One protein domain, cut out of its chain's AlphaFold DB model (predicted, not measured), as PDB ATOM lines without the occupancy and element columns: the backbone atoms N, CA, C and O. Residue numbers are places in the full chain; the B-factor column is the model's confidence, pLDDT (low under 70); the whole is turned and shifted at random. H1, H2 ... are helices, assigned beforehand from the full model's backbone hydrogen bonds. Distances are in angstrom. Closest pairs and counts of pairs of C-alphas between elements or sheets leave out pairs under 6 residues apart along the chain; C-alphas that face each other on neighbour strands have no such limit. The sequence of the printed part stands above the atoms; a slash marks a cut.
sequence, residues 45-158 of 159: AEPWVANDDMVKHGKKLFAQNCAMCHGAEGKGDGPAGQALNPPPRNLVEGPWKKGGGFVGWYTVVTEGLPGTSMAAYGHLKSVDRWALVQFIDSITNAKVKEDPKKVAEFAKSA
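Overview. This is residues 45 to 158 of the 159 residues of the protein "Cytochrome c domain-containing protein" of Bdellovibrio sp. CG10_big_fil_rev_8_21_14_0_10_47_8 (UniProt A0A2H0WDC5). H4 forms the middle of a helical body, with H1 crossing it on one side, H3 packed on the other, and H5 beside H3. Short H2 and much of the loop 71 to 100 lie at the end of the long axis away from H5. The printed part has 114 residues with five named helices, H1 to H5, and no named strand; the class is all helix, with 53 residues in helices, under half. It is compact, radius of gyration of the C-alphas 13.1 A, spanning 39 by 27 by 25 A.

Along the chain. H1, residues 52 to 65, begins at C-alpha (-5.276, 84.306, 42.956) and is 19.7 A long. H2 is residues 67 to 70, H3 101 to 111, H4 126 to 139, 20.4 A, and H5 148 to 157, ending at (-24.169, 71.433, 47.382).

Arrangement. H1 touches H4 about perpendicular, 82 degrees; their closest C-alphas, Gly 58 and Ala 131, are 4.2 A apart. H3 touches H4 at a steep tilt of 49 degrees, opposite ways, closest C-alphas Trp 105 and Val 133, 6.0 A. H3 touches H5 at a shallow tilt of 21 degrees, the same way, closest C-alphas Val 103 and Val 151, 6.3 A. H1 and H2 meet only through their tight link. In H1, H3, H4 and H5 every O i to N i+4 pair is within hydrogen-bond range; H2 is too short for one.

Size, cuts and confidence. The C-alphas farthest apart, of Ala 83 and Lys 149, are 39.3 A apart. The printed part has no cut; links H2 to H3 and H3 to H4 are long. Residues 98 to 99 have pLDDT under 70.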
ATOM      1  N   ALA A  45     -18.094  83.283  40.972       84.56
ATOM      2  CA  ALA A  45     -19.104  82.254  40.718       84.56
ATOM      3  C   ALA A  45     -18.635  80.838  41.106       84.56
ATOM      4  O   ALA A  45     -19.446  80.022  41.539       84.56
ATOM      5  N   GLU A  46     -17.336  80.557  40.965       89.62
ATOM      6  CA  GLU A  46     -16.733  79.243  41.232       89.62
ATOM      7  C   GLU A  46     -15.520  79.375  42.173       89.62
ATOM      8  O   GLU A  46     -14.373  79.236  41.747       89.62
ATOM      9  N   PRO A  47     -15.737  79.666  43.470       88.62
ATOM     10  CA  PRO A  47     -14.660  79.936  44.429       88.62
ATOM     11  C   PRO A  47     -13.764  78.723  44.749       88.62
ATOM     12  O   PRO A  47     -12.729  78.882  45.390       88.62
ATOM     13  N   TRP A  48     -14.150  77.526  44.302       88.75
ATOM     14  CA  TRP A  48     -13.409  76.263  44.432       88.75
ATOM     15  C   TRP A  48     -12.438  75.987  43.269       88.75
ATOM     16  O   TRP A  48     -11.788  74.944  43.246       88.75
ATOM     17  N   VAL A  49     -12.374  76.869  42.266       88.25
ATOM     18  CA  VAL A  49     -11.401  76.796  41.167       88.25
ATOM     19  C   VAL A  49     -10.210  77.694  41.500       88.25
ATOM     20  O   VAL A  49     -10.387  78.759  42.089       88.25
ATOM     21  N   ALA A  50      -8.992  77.279  41.128       84.69
ATOM     22  CA  ALA A  50      -7.760  78.038  41.361       84.69
ATOM     23  C   ALA A  50      -7.914  79.516  40.948       84.69
ATOM     24  O   ALA A  50      -8.257  79.819  39.806       84.69
ATOM     25  N   ASN A  51      -7.699  80.419  41.906       87.56
ATOM     26  CA  ASN A  51      -7.987  81.842  41.771       87.56
ATOM     27  C   ASN A  51      -7.097  82.644  42.735       87.56
ATOM     28  O   ASN A  51      -7.202  82.482  43.952       87.56
ATOM     29  N   ASP A  52      -6.249  83.517  42.189       91.69
ATOM     30  CA  ASP A  52      -5.276  84.306  42.956       91.69
ATOM     31  C   ASP A  52      -5.933  85.300  43.916       91.69
ATOM     32  O   ASP A  52      -5.438  85.524  45.022       91.69
ATOM     33  N   ASP A  53      -7.072  85.870  43.534       92.06
ATOM     34  CA  ASP A  53      -7.817  86.793  44.382       92.06
ATOM     35  C   ASP A  53      -8.412  86.074  45.595       92.06
ATOM     36  O   ASP A  53      -8.340  86.569  46.721       92.06
ATOM     37  N   MET A  54      -8.904  84.849  45.390       94.38
ATOM     38  CA  MET A  54      -9.357  83.986  46.482       94.38
ATOM     39  C   MET A  54      -8.203  83.600  47.411       94.38
ATOM     40  O   MET A  54      -8.396  83.542  48.622       94.38
ATOM     41  N   VAL A  55      -6.998  83.374  46.875       95.50
ATOM     42  CA  VAL A  55      -5.800  83.098  47.686       95.50
ATOM     43  C   VAL A  55      -5.415  84.316  48.529       95.50
ATOM     44  O   VAL A  55      -5.145  84.169  49.721       95.50
ATOM     45  N   LYS A  56      -5.421  85.525  47.952       94.81
ATOM     46  CA  LYS A  56      -5.123  86.771  48.683       94.81
ATOM     47  C   LYS A  56      -6.140  87.031  49.794       94.81
ATOM     48  O   LYS A  56      -5.747  87.254  50.940       94.81
ATOM     49  N   HIS A  57      -7.433  86.930  49.483       95.50
ATOM     50  CA  HIS A  57      -8.507  87.070  50.471       95.50
ATOM     51  C   HIS A  57      -8.410  86.000  51.566       95.50
ATOM     52  O   HIS A  57      -8.452  86.299  52.761       95.50
ATOM     53  N   GLY A  58      -8.170  84.751  51.166       96.19
ATOM     54  CA  GLY A  58      -7.954  83.624  52.066       96.19
ATOM     55  C   GLY A  58      -6.778  83.834  53.015       96.19
ATOM     56  O   GLY A  58      -6.902  83.554  54.204       96.19
ATOM     57  N   LYS A  59      -5.665  84.399  52.536       97.06
ATOM     58  CA  LYS A  59      -4.498  84.735  53.366       97.06
ATOM     59  C   LYS A  59      -4.848  85.746  54.462       97.06
ATOM     60  O   LYS A  59      -4.444  85.565  55.611       97.06
ATOM     61  N   LYS A  60      -5.623  86.784  54.131       96.44
ATOM     62  CA  LYS A  60      -6.103  87.794  55.093       96.44
ATOM     63  C   LYS A  60      -7.002  87.157  56.153       96.44
ATOM     64  O   LYS A  60      -6.769  87.344  57.347       96.44
ATOM     65  N   LEU A  61      -7.967  86.338  55.733       96.75
ATOM     66  CA  LEU A  61      -8.841  85.600  56.649       96.75
ATOM     67  C   LEU A  61      -8.063  84.621  57.533       96.75
ATOM     68  O   LEU A  61      -8.341  84.508  58.727       96.75
ATOM     69  N   PHE A  62      -7.072  83.932  56.973       98.12
ATOM     70  CA  PHE A  62      -6.246  82.976  57.699       98.12
ATOM     71  C   PHE A  62      -5.433  83.660  58.802       98.12
ATOM     72  O   PHE A  62      -5.383  83.166  59.931       98.12
ATOM     73  N   ALA A  63      -4.847  84.825  58.513       97.75
ATOM     74  CA  ALA A  63      -4.123  85.617  59.504       97.75
ATOM     75  C   ALA A  63      -5.015  86.018  60.692       97.75
ATOM     76  O   ALA A  63      -4.563  86.008  61.835       97.75
ATOM     77  N   GLN A  64      -6.288  86.322  60.430       96.75
ATOM     78  CA  GLN A  64      -7.255  86.744  61.446       96.75
ATOM     79  C   GLN A  64      -7.804  85.582  62.284       96.75
ATOM     80  O   GLN A  64      -8.060  85.756  63.472       96.75
ATOM     81  N   ASN A  65      -8.006  84.412  61.673       96.94
ATOM     82  CA  ASN A  65      -8.805  83.340  62.274       96.94
ATOM     83  C   ASN A  65      -8.008  82.077  62.618       96.94
ATOM     84  O   ASN A  65      -8.418  81.319  63.496       96.94
ATOM     85  N   CYS A  66      -6.898  81.819  61.924       97.44
ATOM     86  CA  CYS A  66      -6.232  80.514  61.925       97.44
ATOM     87  C   CYS A  66      -4.785  80.587  62.432       97.44
ATOM     88  O   CYS A  66      -4.313  79.660  63.096       97.44
ATOM     89  N   ALA A  67      -4.084  81.690  62.155       97.56
ATOM     90  CA  ALA A  67      -2.651  81.831  62.415       97.56
ATOM     91  C   ALA A  67      -2.271  81.734  63.903       97.56
ATOM     92  O   ALA A  67      -1.160  81.313  64.220       97.56
ATOM     93  N   MET A  68      -3.180  82.049  64.834       96.56
ATOM     94  CA  MET A  68      -2.895  81.908  66.269       96.56
ATOM     95  C   MET A  68      -2.591  80.457  66.676       96.56
ATOM     96  O   MET A  68      -1.784  80.228  67.577       96.56
ATOM     97  N   CYS A  69      -3.202  79.485  65.992       97.06
ATOM     98  CA  CYS A  69      -2.995  78.057  66.229       97.06
ATOM     99  C   CYS A  69      -2.063  77.449  65.177       97.06
ATOM    100  O   CYS A  69      -1.134  76.725  65.519       97.06
ATOM    101  N   HIS A  70      -2.280  77.756  63.898       97.00
ATOM    102  CA  HIS A  70      -1.528  77.152  62.796       97.00
ATOM    103  C   HIS A  70      -0.233  77.891  62.431       97.00
ATOM    104  O   HIS A  70       0.506  77.401  61.584       97.00
ATOM    105  N   GLY A  71       0.062  79.033  63.055       97.19
ATOM    106  CA  GLY A  71       1.204  79.883  62.711       97.19
ATOM    107  C   GLY A  71       0.944  80.729  61.465       97.19
ATOM    108  O   GLY A  71       0.085  80.400  60.649       97.19
ATOM    109  N   ALA A  72       1.687  81.826  61.295       96.06
ATOM    110  CA  ALA A  72       1.505  82.749  60.165       96.06
ATOM    111  C   ALA A  72       1.754  82.082  58.799       96.06
ATOM    112  O   ALA A  72       1.127  82.443  57.806       96.06
ATOM    113  N   GLU A  73       2.638  81.086  58.768       95.75
ATOM    114  CA  GLU A  73       2.991  80.318  57.569       95.75
ATOM    115  C   GLU A  73       2.240  78.976  57.478       95.75
ATOM    116  O   GLU A  73       2.513  78.178  56.588       95.75
ATOM    117  N   GLY A  74       1.315  78.692  58.402       96.62
ATOM    118  CA  GLY A  74       0.553  77.440  58.417       96.62
ATOM    119  C   GLY A  74       1.342  76.209  58.876       96.62
ATOM    120  O   GLY A  74       0.907  75.085  58.633       96.62
ATOM    121  N   LYS A  75       2.486  76.379  59.547       96.06
ATOM    122  CA  LYS A  75       3.373  75.281  59.970       96.06
ATOM    123  C   LYS A  75       2.917  74.529  61.226       96.06
ATOM    124  O   LYS A  75       3.529  73.534  61.597       96.06
ATOM    125  N   GLY A  76       1.814  74.940  61.849       95.56
ATOM    126  CA  GLY A  76       1.311  74.343  63.092       95.56
ATOM    127  C   GLY A  76       2.053  74.818  64.345       95.56
ATOM    128  O   GLY A  76       1.931  74.203  65.398       95.56
ATOM    129  N   ASP A  77       2.819  75.901  64.238       95.81
ATOM    130  CA  ASP A  77       3.703  76.453  65.268       95.81
ATOM    131  C   ASP A  77       3.148  77.732  65.920       95.81
ATOM    132  O   ASP A  77       3.870  78.449  66.618       95.81
ATOM    133  N   GLY A  78       1.853  78.007  65.727       96.81
ATOM    134  CA  GLY A  78       1.186  79.174  66.292       96.81
ATOM    135  C   GLY A  78       1.259  79.195  67.825       96.81
ATOM    136  O   GLY A  78       1.223  78.137  68.460       96.81
ATOM    137  N   PRO A  79       1.327  80.385  68.446       95.31
ATOM    138  CA  PRO A  79       1.552  80.524  69.886       95.31
ATOM    139  C   PRO A  79       0.488  79.821  70.739       95.31
ATOM    140  O   PRO A  79       0.813  79.256  71.779       95.31
ATOM    141  N   ALA A  80      -0.773  79.806  70.293       93.81
ATOM    142  CA  ALA A  80      -1.833  79.064  70.973       93.81
ATOM    143  C   ALA A  80      -1.779  77.558  70.664       93.81
ATOM    144  O   ALA A  80      -2.189  76.747  71.489       93.81
ATOM    145  N   GLY A  81      -1.256  77.181  69.494       93.06
ATOM    146  CA  GLY A  81      -1.200  75.807  69.003       93.06
ATOM    147  C   GLY A  81      -0.262  74.894  69.787       93.06
ATOM    148  O   GLY A  81      -0.574  73.723  69.987       93.06
ATOM    149  N   GLN A  82       0.853  75.434  70.281       90.88
ATOM    150  CA  GLN A  82       1.890  74.656  70.977       90.88
ATOM    151  C   GLN A  82       1.403  74.005  72.281       90.88
ATOM    152  O   GLN A  82       1.963  73.000  72.712       90.88
ATOM    153  N   ALA A  83       0.355  74.557  72.900       91.06
ATOM    154  CA  ALA A  83      -0.227  74.038  74.136       91.06
ATOM    155  C   ALA A  83      -1.390  73.050  73.908       91.06
ATOM    156  O   ALA A  83      -1.931  72.513  74.876       91.06
ATOM    157  N   LEU A  84      -1.810  72.821  72.659       94.19
ATOM    158  CA  LEU A  84      -2.964  71.976  72.340       94.19
ATOM    159  C   LEU A  84      -2.565  70.504  72.215       94.19
ATOM    160  O   LEU A  84      -1.473  70.164  71.762       94.19
ATOM    161  N   ASN A  85      -3.494  69.620  72.578       92.62
ATOM    162  CA  ASN A  85      -3.348  68.181  72.405       92.62
ATOM    163  C   ASN A  85      -4.604  67.601  71.722       92.62
ATOM    164  O   ASN A  85      -5.670  67.602  72.342       92.62
ATOM    165  N   PRO A  86      -4.508  67.101  70.476       92.31
ATOM    166  CA  PRO A  86      -3.302  67.057  69.643       92.31
ATOM    167  C   PRO A  86      -2.856  68.457  69.171       92.31
ATOM    168  O   PRO A  86      -3.692  69.361  69.082       92.31
ATOM    169  N   PRO A  87      -1.564  68.644  68.835       92.88
ATOM    170  CA  PRO A  87      -1.082  69.902  68.277       92.88
ATOM    171  C   PRO A  87      -1.685  70.152  66.882       92.88
ATOM    172  O   PRO A  87      -2.006  69.191  66.166       92.88
ATOM    173  N   PRO A  88      -1.809  71.421  66.452       94.19
ATOM    174  CA  PRO A  88      -2.242  71.747  65.102       94.19
ATOM    175  C   PRO A  88      -1.343  71.109  64.044       94.19
ATOM    176  O   PRO A  88      -0.122  71.038  64.166       94.19
ATOM    177  N   ARG A  89      -1.963  70.646  62.959       92.50
ATOM    178  CA  ARG A  89      -1.240  70.089  61.817       92.50
ATOM    179  C   ARG A  89      -0.436  71.195  61.117       92.50
ATOM    180  O   ARG A  89      -0.977  72.263  60.838       92.50
ATOM    181  N   ASN A  90       0.796  70.868  60.730       94.38
ATOM    182  CA  ASN A  90       1.510  71.559  59.660       94.38
ATOM    183  C   ASN A  90       0.759  71.403  58.320       94.38
ATOM    184  O   ASN A  90       0.649  70.294  57.787       94.38
ATOM    185  N   LEU A  91       0.232  72.513  57.809       95.19
ATOM    186  CA  LEU A  91      -0.532  72.606  56.564       95.19
ATOM    187  C   LEU A  91       0.384  72.634  55.325       95.19
ATOM    188  O   LEU A  91      -0.074  72.317  54.235       95.19
ATOM    189  N   VAL A  92       1.674  72.954  55.485       95.44
ATOM    190  CA  VAL A  92       2.648  73.121  54.389       95.44
ATOM    191  C   VAL A  92       3.190  71.788  53.881       95.44
ATOM    192  O   VAL A  92       3.329  71.579  52.678       95.44
ATOM    193  N   GLU A  93       3.530  70.869  54.784       88.81
ATOM    194  CA  GLU A  93       4.247  69.640  54.418       88.81
ATOM    195  C   GLU A  93       3.419  68.724  53.507       88.81
ATOM    196  O   GLU A  93       3.904  68.253  52.476       88.81
ATOM    197  N   GLY A  94       2.174  68.432  53.902       78.31
ATOM    198  CA  GLY A  94       1.489  67.210  53.469       78.31
ATOM    199  C   GLY A  94       2.390  65.953  53.609       78.31
ATOM    200  O   GLY A  94       3.379  65.980  54.340       78.31
ATOM    201  N   PRO A  95       2.052  64.806  52.991       78.62
ATOM    202  CA  PRO A  95       0.712  64.417  52.572       78.62
ATOM    203  C   PRO A  95      -0.249  64.327  53.772       78.62
ATOM    204  O   PRO A  95       0.140  64.296  54.948       78.62
ATOM    205  N   TRP A  96      -1.541  64.295  53.471       82.81
ATOM    206  CA  TRP A  96      -2.594  64.253  54.476       82.81
ATOM    207  C   TRP A  96      -2.932  62.803  54.828       82.81
ATOM    208  O   TRP A  96      -3.246  62.000  53.956       82.81
ATOM    209  N   LYS A  97      -2.834  62.446  56.118       72.50
ATOM    210  CA  LYS A  97      -3.124  61.078  56.594       72.50
ATOM    211  C   LYS A  97      -4.625  60.762  56.585       72.50
ATOM    212  O   LYS A  97      -5.004  59.614  56.385       72.50
ATOM    213  N   LYS A  98      -5.458  61.768  56.866       69.44
ATOM    214  CA  LYS A  98      -6.927  61.738  56.864       69.44
ATOM    215  C   LYS A  98      -7.424  63.146  56.537       69.44
ATOM    216  O   LYS A  98      -6.878  64.103  57.085       69.44
ATOM    217  N   GLY A  99      -8.434  63.262  55.679       68.50
ATOM    218  CA  GLY A  99      -8.809  64.560  55.109       68.50
ATOM    219  C   GLY A  99      -7.710  65.115  54.195       68.50
ATOM    220  O   GLY A  99      -6.728  64.427  53.930       68.50
ATOM    221  N   GLY A 100      -7.877  66.339  53.702       82.06
ATOM    222  CA  GLY A 100      -7.004  66.946  52.692       82.06
ATOM    223  C   GLY A 100      -7.708  67.131  51.350       82.06
ATOM    224  O   GLY A 100      -8.701  66.457  51.080       82.06
ATOM    225  N   GLY A 101      -7.195  68.051  50.535       90.19
ATOM    226  CA  GLY A 101      -7.876  68.482  49.317       90.19
ATOM    227  C   GLY A 101      -9.045  69.426  49.601       90.19
ATOM    228  O   GLY A 101      -9.442  69.633  50.750       90.19
ATOM    229  N   PHE A 102      -9.592  70.004  48.545       93.50
ATOM    230  CA  PHE A 102     -10.634  71.018  48.562       93.50
ATOM    231  C   PHE A 102     -11.841  70.607  49.403       93.50
ATOM    232  O   PHE A 102     -12.265  71.364  50.275       93.50
ATOM    233  N   VAL A 103     -12.360  69.392  49.201       93.44
ATOM    234  CA  VAL A 103     -13.537  68.908  49.939       93.44
ATOM    235  C   VAL A 103     -13.204  68.714  51.416       93.44
ATOM    236  O   VAL A 103     -13.905  69.222  52.287       93.44
ATOM    237  N   GLY A 104     -12.102  68.019  51.712       93.62
ATOM    238  CA  GLY A 104     -11.715  67.716  53.087       93.62
ATOM    239  C   GLY A 104     -11.399  68.969  53.901       93.62
ATOM    240  O   GLY A 104     -11.832  69.088  55.047       93.62
ATOM    241  N   TRP A 105     -10.669  69.917  53.315       94.50
ATOM    242  CA  TRP A 105     -10.363  71.191  53.957       94.50
ATOM    243  C   TRP A 105     -11.619  72.030  54.168       94.50
ATOM    244  O   TRP A 105     -11.808  72.542  55.270       94.50
ATOM    245  N   TYR A 106     -12.510  72.119  53.174       95.88
ATOM    246  CA  TYR A 106     -13.764  72.855  53.325       95.88
ATOM    247  C   TYR A 106     -14.625  72.273  54.452       95.88
ATOM    248  O   TYR A 106     -15.144  73.024  55.280       95.88
ATOM    249  N   THR A 107     -14.739  70.944  54.537       94.88
ATOM    250  CA  THR A 107     -15.469  70.273  55.621       94.88
ATOM    251  C   THR A 107     -14.856  70.582  56.984       94.88
ATOM    252  O   THR A 107     -15.579  71.005  57.880       94.88
ATOM    253  N   VAL A 108     -13.533  70.459  57.143       95.06
ATOM    254  CA  VAL A 108     -12.861  70.749  58.425       95.06
ATOM    255  C   VAL A 108     -13.007  72.217  58.824       95.06
ATOM    256  O   VAL A 108     -13.238  72.510  59.991       95.06
ATOM    257  N   VAL A 109     -12.912  73.154  57.878       95.88
ATOM    258  CA  VAL A 109     -13.149  74.576  58.167       95.88
ATOM    259  C   VAL A 109     -14.608  74.803  58.577       95.88
ATOM    260  O   VAL A 109     -14.876  75.565  59.500       95.88
ATOM    261  N   THR A 110     -15.563  74.134  57.933       96.50
ATOM    262  CA  THR A 110     -16.997  74.324  58.199       96.50
ATOM    263  C   THR A 110     -17.425  73.729  59.538       96.50
ATOM    264  O   THR A 110     -18.094  74.400  60.323       96.50
ATOM    265  N   GLU A 111     -17.029  72.490  59.808       95.69
ATOM    266  CA  GLU A 111     -17.539  71.673  60.917       95.69
ATOM    267  C   GLU A 111     -16.564  71.584  62.097       95.69
ATOM    268  O   GLU A 111     -16.929  71.126  63.180       95.69
ATOM    269  N   GLY A 112     -15.327  72.049  61.915       94.88
ATOM    270  CA  GLY A 112     -14.237  71.798  62.848       94.88
ATOM    271  C   GLY A 112     -13.744  70.357  62.747       94.88
ATOM    272  O   GLY A 112     -14.049  69.623  61.806       94.88
ATOM    273  N   LEU A 113     -12.958  69.934  63.737       93.19
ATOM    274  CA  LEU A 113     -12.484  68.553  63.819       93.19
ATOM    275  C   LEU A 113     -12.806  67.965  65.201       93.19
ATOM    276  O   LEU A 113     -12.112  68.282  66.175       93.19
ATOM    277  N   PRO A 114     -13.839  67.103  65.307       92.31
ATOM    278  CA  PRO A 114     -14.255  66.506  66.572       92.31
ATOM    279  C   PRO A 114     -13.114  65.790  67.300       92.31
ATOM    280  O   PRO A 114     -12.305  65.093  66.686       92.31
ATOM    281  N   GLY A 115     -13.061  65.948  68.624       92.12
ATOM    282  CA  GLY A 115     -11.989  65.388  69.455       92.12
ATOM    283  C   GLY A 115     -10.673  66.175  69.407       92.12
ATOM    284  O   GLY A 115      -9.664  65.692  69.913       92.12
ATOM    285  N   THR A 116     -10.673  67.375  68.818       93.38
ATOM    286  CA  THR A 116      -9.532  68.303  68.817       93.38
ATOM    287  C   THR A 116      -9.980  69.714  69.195       93.38
ATOM    288  O   THR A 116     -11.171  69.991  69.315       93.38
ATOM    289  N   SER A 117      -9.023  70.626  69.348       94.19
ATOM    290  CA  SER A 117      -9.284  72.050  69.584       94.19
ATOM    291  C   SER A 117      -9.611  72.848  68.312       94.19
ATOM    292  O   SER A 117      -9.766  74.064  68.388       94.19
ATOM    293  N   MET A 118      -9.705  72.201  67.142       95.44
ATOM    294  CA  MET A 118     -10.070  72.870  65.892       95.44
ATOM    295  C   MET A 118     -11.574  73.173  65.868       95.44
ATOM    296  O   MET A 118     -12.395  72.282  65.639       95.44
ATOM    297  N   ALA A 119     -11.915  74.438  66.109       94.88
ATOM    298  CA  ALA A 119     -13.288  74.928  66.119       94.88
ATOM    299  C   ALA A 119     -13.927  74.944  64.719       94.88
ATOM    300  O   ALA A 119     -13.244  74.948  63.695       94.88
ATOM    301  N   ALA A 120     -15.260  74.989  64.696       96.88
ATOM    302  CA  ALA A 120     -16.051  75.135  63.482       96.88
ATOM    303  C   ALA A 120     -16.146  76.607  63.048       96.88
ATOM    304  O   ALA A 120     -16.554  77.472  63.824       96.88
ATOM    305  N   TYR A 121     -15.863  76.881  61.775       96.88
ATOM    306  CA  TYR A 121     -16.003  78.201  61.150       96.88
ATOM    307  C   TYR A 121     -17.198  78.254  60.182       96.88
ATOM    308  O   TYR A 121     -17.236  79.037  59.231       96.88
ATOM    309  N   GLY A 122     -18.233  77.451  60.456       95.94
ATOM    310  CA  GLY A 122     -19.516  77.453  59.740       95.94
ATOM    311  C   GLY A 122     -20.252  78.804  59.742       95.94
ATOM    312  O   GLY A 122     -21.113  79.039  58.899       95.94
ATOM    313  N   HIS A 123     -19.885  79.714  60.648       95.00
ATOM    314  CA  HIS A 123     -20.425  81.074  60.722       95.00
ATOM    315  C   HIS A 123     -19.849  82.028  59.658       95.00
ATOM    316  O   HIS A 123     -20.459  83.058  59.379       95.00
ATOM    317  N   LEU A 124     -18.689  81.707  59.067       95.06
ATOM    318  CA  LEU A 124     -18.156  82.448  57.922       95.06
ATOM    319  C   LEU A 124     -19.050  82.233  56.692       95.06
ATOM    320  O   LEU A 124     -19.824  81.277  56.630       95.06
ATOM    321  N   LYS A 125     -18.962  83.101  55.681       94.56
ATOM    322  CA  LYS A 125     -19.674  82.849  54.419       94.56
ATOM    323  C   LYS A 125     -19.019  81.674  53.690       94.56
ATOM    324  O   LYS A 125     -17.815  81.458  53.815       94.56
ATOM    325  N   SER A 126     -19.784  80.950  52.871       94.56
ATOM    326  CA  SER A 126     -19.232  79.850  52.062       94.56
ATOM    327  C   SER A 126     -18.049  80.306  51.198       94.56
ATOM    328  O   SER A 126     -17.017  79.642  51.164       94.56
ATOM    329  N   VAL A 127     -18.152  81.488  50.578       94.12
ATOM    330  CA  VAL A 127     -17.068  82.070  49.770       94.12
ATOM    331  C   VAL A 127     -15.789  82.319  50.581       94.12
ATOM    332  O   VAL A 127     -14.698  82.030  50.101       94.12
ATOM    333  N   ASP A 128     -15.911  82.760  51.835       95.44
ATOM    334  CA  ASP A 128     -14.772  83.003  52.725       95.44
ATOM    335  C   ASP A 128     -14.108  81.686  53.143       95.44
ATOM    336  O   ASP A 128     -12.882  81.578  53.190       95.44
ATOM    337  N   ARG A 129     -14.911  80.644  53.388       96.38
ATOM    338  CA  ARG A 129     -14.389  79.296  53.644       96.38
ATOM    339  C   ARG A 129     -13.658  78.735  52.431       96.38
ATOM    340  O   ARG A 129     -12.573  78.185  52.590       96.38
ATOM    341  N   TRP A 130     -14.195  78.910  51.226       96.38
ATOM    342  CA  TRP A 130     -13.493  78.533  49.999       96.38
ATOM    343  C   TRP A 130     -12.198  79.330  49.809       96.38
ATOM    344  O   TRP A 130     -11.186  78.745  49.439       96.38
ATOM    345  N   ALA A 131     -12.173  80.620  50.149       96.56
ATOM    346  CA  ALA A 131     -10.949  81.420  50.123       96.56
ATOM    347  C   ALA A 131      -9.872  80.861  51.067       96.56
ATOM    348  O   ALA A 131      -8.717  80.709  50.670       96.56
ATOM    349  N   LEU A 132     -10.248  80.477  52.293       96.88
ATOM    350  CA  LEU A 132      -9.339  79.801  53.228       96.88
ATOM    351  C   LEU A 132      -8.774  78.507  52.628       96.88
ATOM    352  O   LEU A 132      -7.574  78.263  52.718       96.88
ATOM    353  N   VAL A 133      -9.618  77.702  51.981       96.19
ATOM    354  CA  VAL A 133      -9.205  76.460  51.310       96.19
ATOM    355  C   VAL A 133      -8.212  76.738  50.176       96.19
ATOM    356  O   VAL A 133      -7.190  76.062  50.091       96.19
ATOM    357  N   GLN A 134      -8.459  77.760  49.355       95.75
ATOM    358  CA  GLN A 134      -7.556  78.178  48.273       95.75
ATOM    359  C   GLN A 134      -6.193  78.613  48.820       95.75
ATOM    360  O   GLN A 134      -5.150  78.241  48.281       95.75
ATOM    361  N   PHE A 135      -6.185  79.359  49.927       96.69
ATOM    362  CA  PHE A 135      -4.941  79.733  50.585       96.69
ATOM    363  C   PHE A 135      -4.189  78.503  51.121       96.69
ATOM    364  O   PHE A 135      -2.991  78.369  50.871       96.69
ATOM    365  N   ILE A 136      -4.882  77.567  51.781       95.44
ATOM    366  CA  ILE A 136      -4.286  76.314  52.273       95.44
ATOM    367  C   ILE A 136      -3.687  75.498  51.117       95.44
ATOM    368  O   ILE A 136      -2.560  75.012  51.241       95.44
ATOM    369  N   ASP A 137      -4.375  75.391  49.978       94.31
ATOM    370  CA  ASP A 137      -3.831  74.726  48.786       94.31
ATOM    371  C   ASP A 137      -2.559  75.410  48.270       94.31
ATOM    372  O   ASP A 137      -1.607  74.738  47.865       94.31
ATOM    373  N   SER A 138      -2.513  76.745  48.310       94.69
ATOM    374  CA  SER A 138      -1.369  77.513  47.809       94.69
ATOM    375  C   SER A 138      -0.098  77.330  48.646       94.69
ATOM    376  O   SER A 138       0.998  77.399  48.093       94.69
ATOM    377  N   ILE A 139      -0.232  77.056  49.951       95.31
ATOM    378  CA  ILE A 139       0.905  76.803  50.855       95.31
ATOM    379  C   ILE A 139       1.237  75.311  51.010       95.31
ATOM    380  O   ILE A 139       2.285  74.978  51.559       95.31
ATOM    381  N   THR A 140       0.369  74.404  50.550       94.75
ATOM    382  CA  THR A 140       0.577  72.953  50.663       94.75
ATOM    383  C   THR A 140       1.511  72.451  49.558       94.75
ATOM    384  O   THR A 140       1.179  72.507  48.373       94.75
ATOM    385  N   ASN A 141       2.643  71.855  49.936       92.00
ATOM    386  CA  ASN A 141       3.601  71.271  48.992       92.00
ATOM    387  C   ASN A 141       3.087  69.952  48.392       92.00
ATOM    388  O   ASN A 141       3.048  69.780  47.173       92.00
ATOM    389  N   ALA A 142       2.677  69.001  49.238       89.38
ATOM    390  CA  ALA A 142       2.159  67.708  48.790       89.38
ATOM    391  C   ALA A 142       0.636  67.763  48.580       89.38
ATOM    392  O   ALA A 142      -0.150  67.356  49.442       89.38
ATOM    393  N   LYS A 143       0.233  68.283  47.415       86.69
ATOM    394  CA  LYS A 143      -1.176  68.440  47.028       86.69
ATOM    395  C   LYS A 143      -1.880  67.098  46.831       86.69
ATOM    396  O   LYS A 143      -1.317  66.147  46.283       86.69
ATOM    397  N   VAL A 144      -3.142  67.039  47.246       85.69
ATOM    398  CA  VAL A 144      -4.015  65.888  46.994       85.69
ATOM    399  C   VAL A 144      -4.525  65.982  45.557       85.69
ATOM    400  O   VAL A 144      -5.023  67.022  45.138       85.69
ATOM    401  N   LYS A 145      -4.395  64.903  44.779       85.56
ATOM    402  CA  LYS A 145      -5.012  64.838  43.449       85.56
ATOM    403  C   LYS A 145      -6.503  64.571  43.610       85.56
ATOM    404  O   LYS A 145      -6.883  63.490  44.055       85.56
ATOM    405  N   GLU A 146      -7.325  65.530  43.211       86.62
ATOM    406  CA  GLU A 146      -8.781  65.417  43.236       86.62
ATOM    407  C   GLU A 146      -9.374  65.510  41.831       86.62
ATOM    408  O   GLU A 146      -8.783  66.088  40.920       86.62
ATOM    409  N   ASP A 147     -10.552  64.910  41.661       90.88
ATOM    410  CA  ASP A 147     -11.349  65.044  40.445       90.88
ATOM    411  C   ASP A 147     -12.094  66.389  40.485       90.88
ATOM    412  O   ASP A 147     -12.977  66.555  41.337       90.88
ATOM    413  N   PRO A 148     -11.802  67.335  39.570       89.94
ATOM    414  CA  PRO A 148     -12.448  68.645  39.558       89.94
ATOM    415  C   PRO A 148     -13.975  68.568  39.470       89.94
ATOM    416  O   PRO A 148     -14.662  69.434  40.011       89.94
ATOM    417  N   LYS A 149     -14.530  67.525  38.833       91.69
ATOM    418  CA  LYS A 149     -15.986  67.343  38.746       91.69
ATOM    419  C   LYS A 149     -16.588  67.057  40.112       91.69
ATOM    420  O   LYS A 149     -17.587  67.671  40.466       91.69
ATOM    421  N   LYS A 150     -15.943  66.196  40.903       91.94
ATOM    422  CA  LYS A 150     -16.394  65.872  42.263       91.94
ATOM    423  C   LYS A 150     -16.289  67.073  43.194       91.94
ATOM    424  O   LYS A 150     -17.192  67.296  43.993       91.94
ATOM    425  N   VAL A 151     -15.220  67.864  43.066       93.06
ATOM    426  CA  VAL A 151     -15.068  69.115  43.827       93.06
ATOM    427  C   VAL A 151     -16.189  70.089  43.468       93.06
ATOM    428  O   VAL A 151     -16.847  70.608  44.364       93.06
ATOM    429  N   ALA A 152     -16.472  70.285  42.178       92.94
ATOM    430  CA  ALA A 152     -17.539  71.177  41.730       92.94
ATOM    431  C   ALA A 152     -18.942  70.691  42.141       92.94
ATOM    432  O   ALA A 152     -19.783  71.498  42.530       92.94
ATOM    433  N   GLU A 153     -19.214  69.387  42.065       94.00
ATOM    434  CA  GLU A 153     -20.471  68.789  42.538       94.00
ATOM    435  C   GLU A 153     -20.661  69.005  44.041       94.00
ATOM    436  O   GLU A 153     -21.725  69.464  44.467       94.00
ATOM    437  N   PHE A 154     -19.616  68.753  44.836       94.38
ATOM    438  CA  PHE A 154     -19.632  69.026  46.268       94.38
ATOM    439  C   PHE A 154     -19.871  70.511  46.541       94.38
ATOM    440  O   PHE A 154     -20.780  70.857  47.293       94.38
ATOM    441  N   ALA A 155     -19.111  71.392  45.894       92.06
ATOM    442  CA  ALA A 155     -19.141  72.821  46.167       92.06
ATOM    443  C   ALA A 155     -20.485  73.480  45.828       92.06
ATOM    444  O   ALA A 155     -20.921  74.373  46.545       92.06
ATOM    445  N   LYS A 156     -21.195  72.985  44.807       90.69
ATOM    446  CA  LYS A 156     -22.572  73.409  44.492       90.69
ATOM    447  C   LYS A 156     -23.588  73.002  45.563       90.69
ATOM    448  O   LYS A 156     -24.630  73.640  45.690       90.69
ATOM    449  N   SER A 157     -23.313  71.923  46.294       89.69
ATOM    450  CA  SER A 157     -24.169  71.433  47.382       89.69
ATOM    451  C   SER A 157     -23.790  72.010  48.750       89.69
ATOM    452  O   SER A 157     -24.629  72.068  49.651       89.69
ATOM    453  N   ALA A 158     -22.535  72.438  48.899       85.56
ATOM    454  CA  ALA A 158     -21.975  72.950  50.134       85.56
ATOM    455  C   ALA A 158     -22.530  74.348  50.430       85.56
ATOM    456  O   ALA A 158     -22.481  75.245  49.590       85.56
TER     457      ALA A 158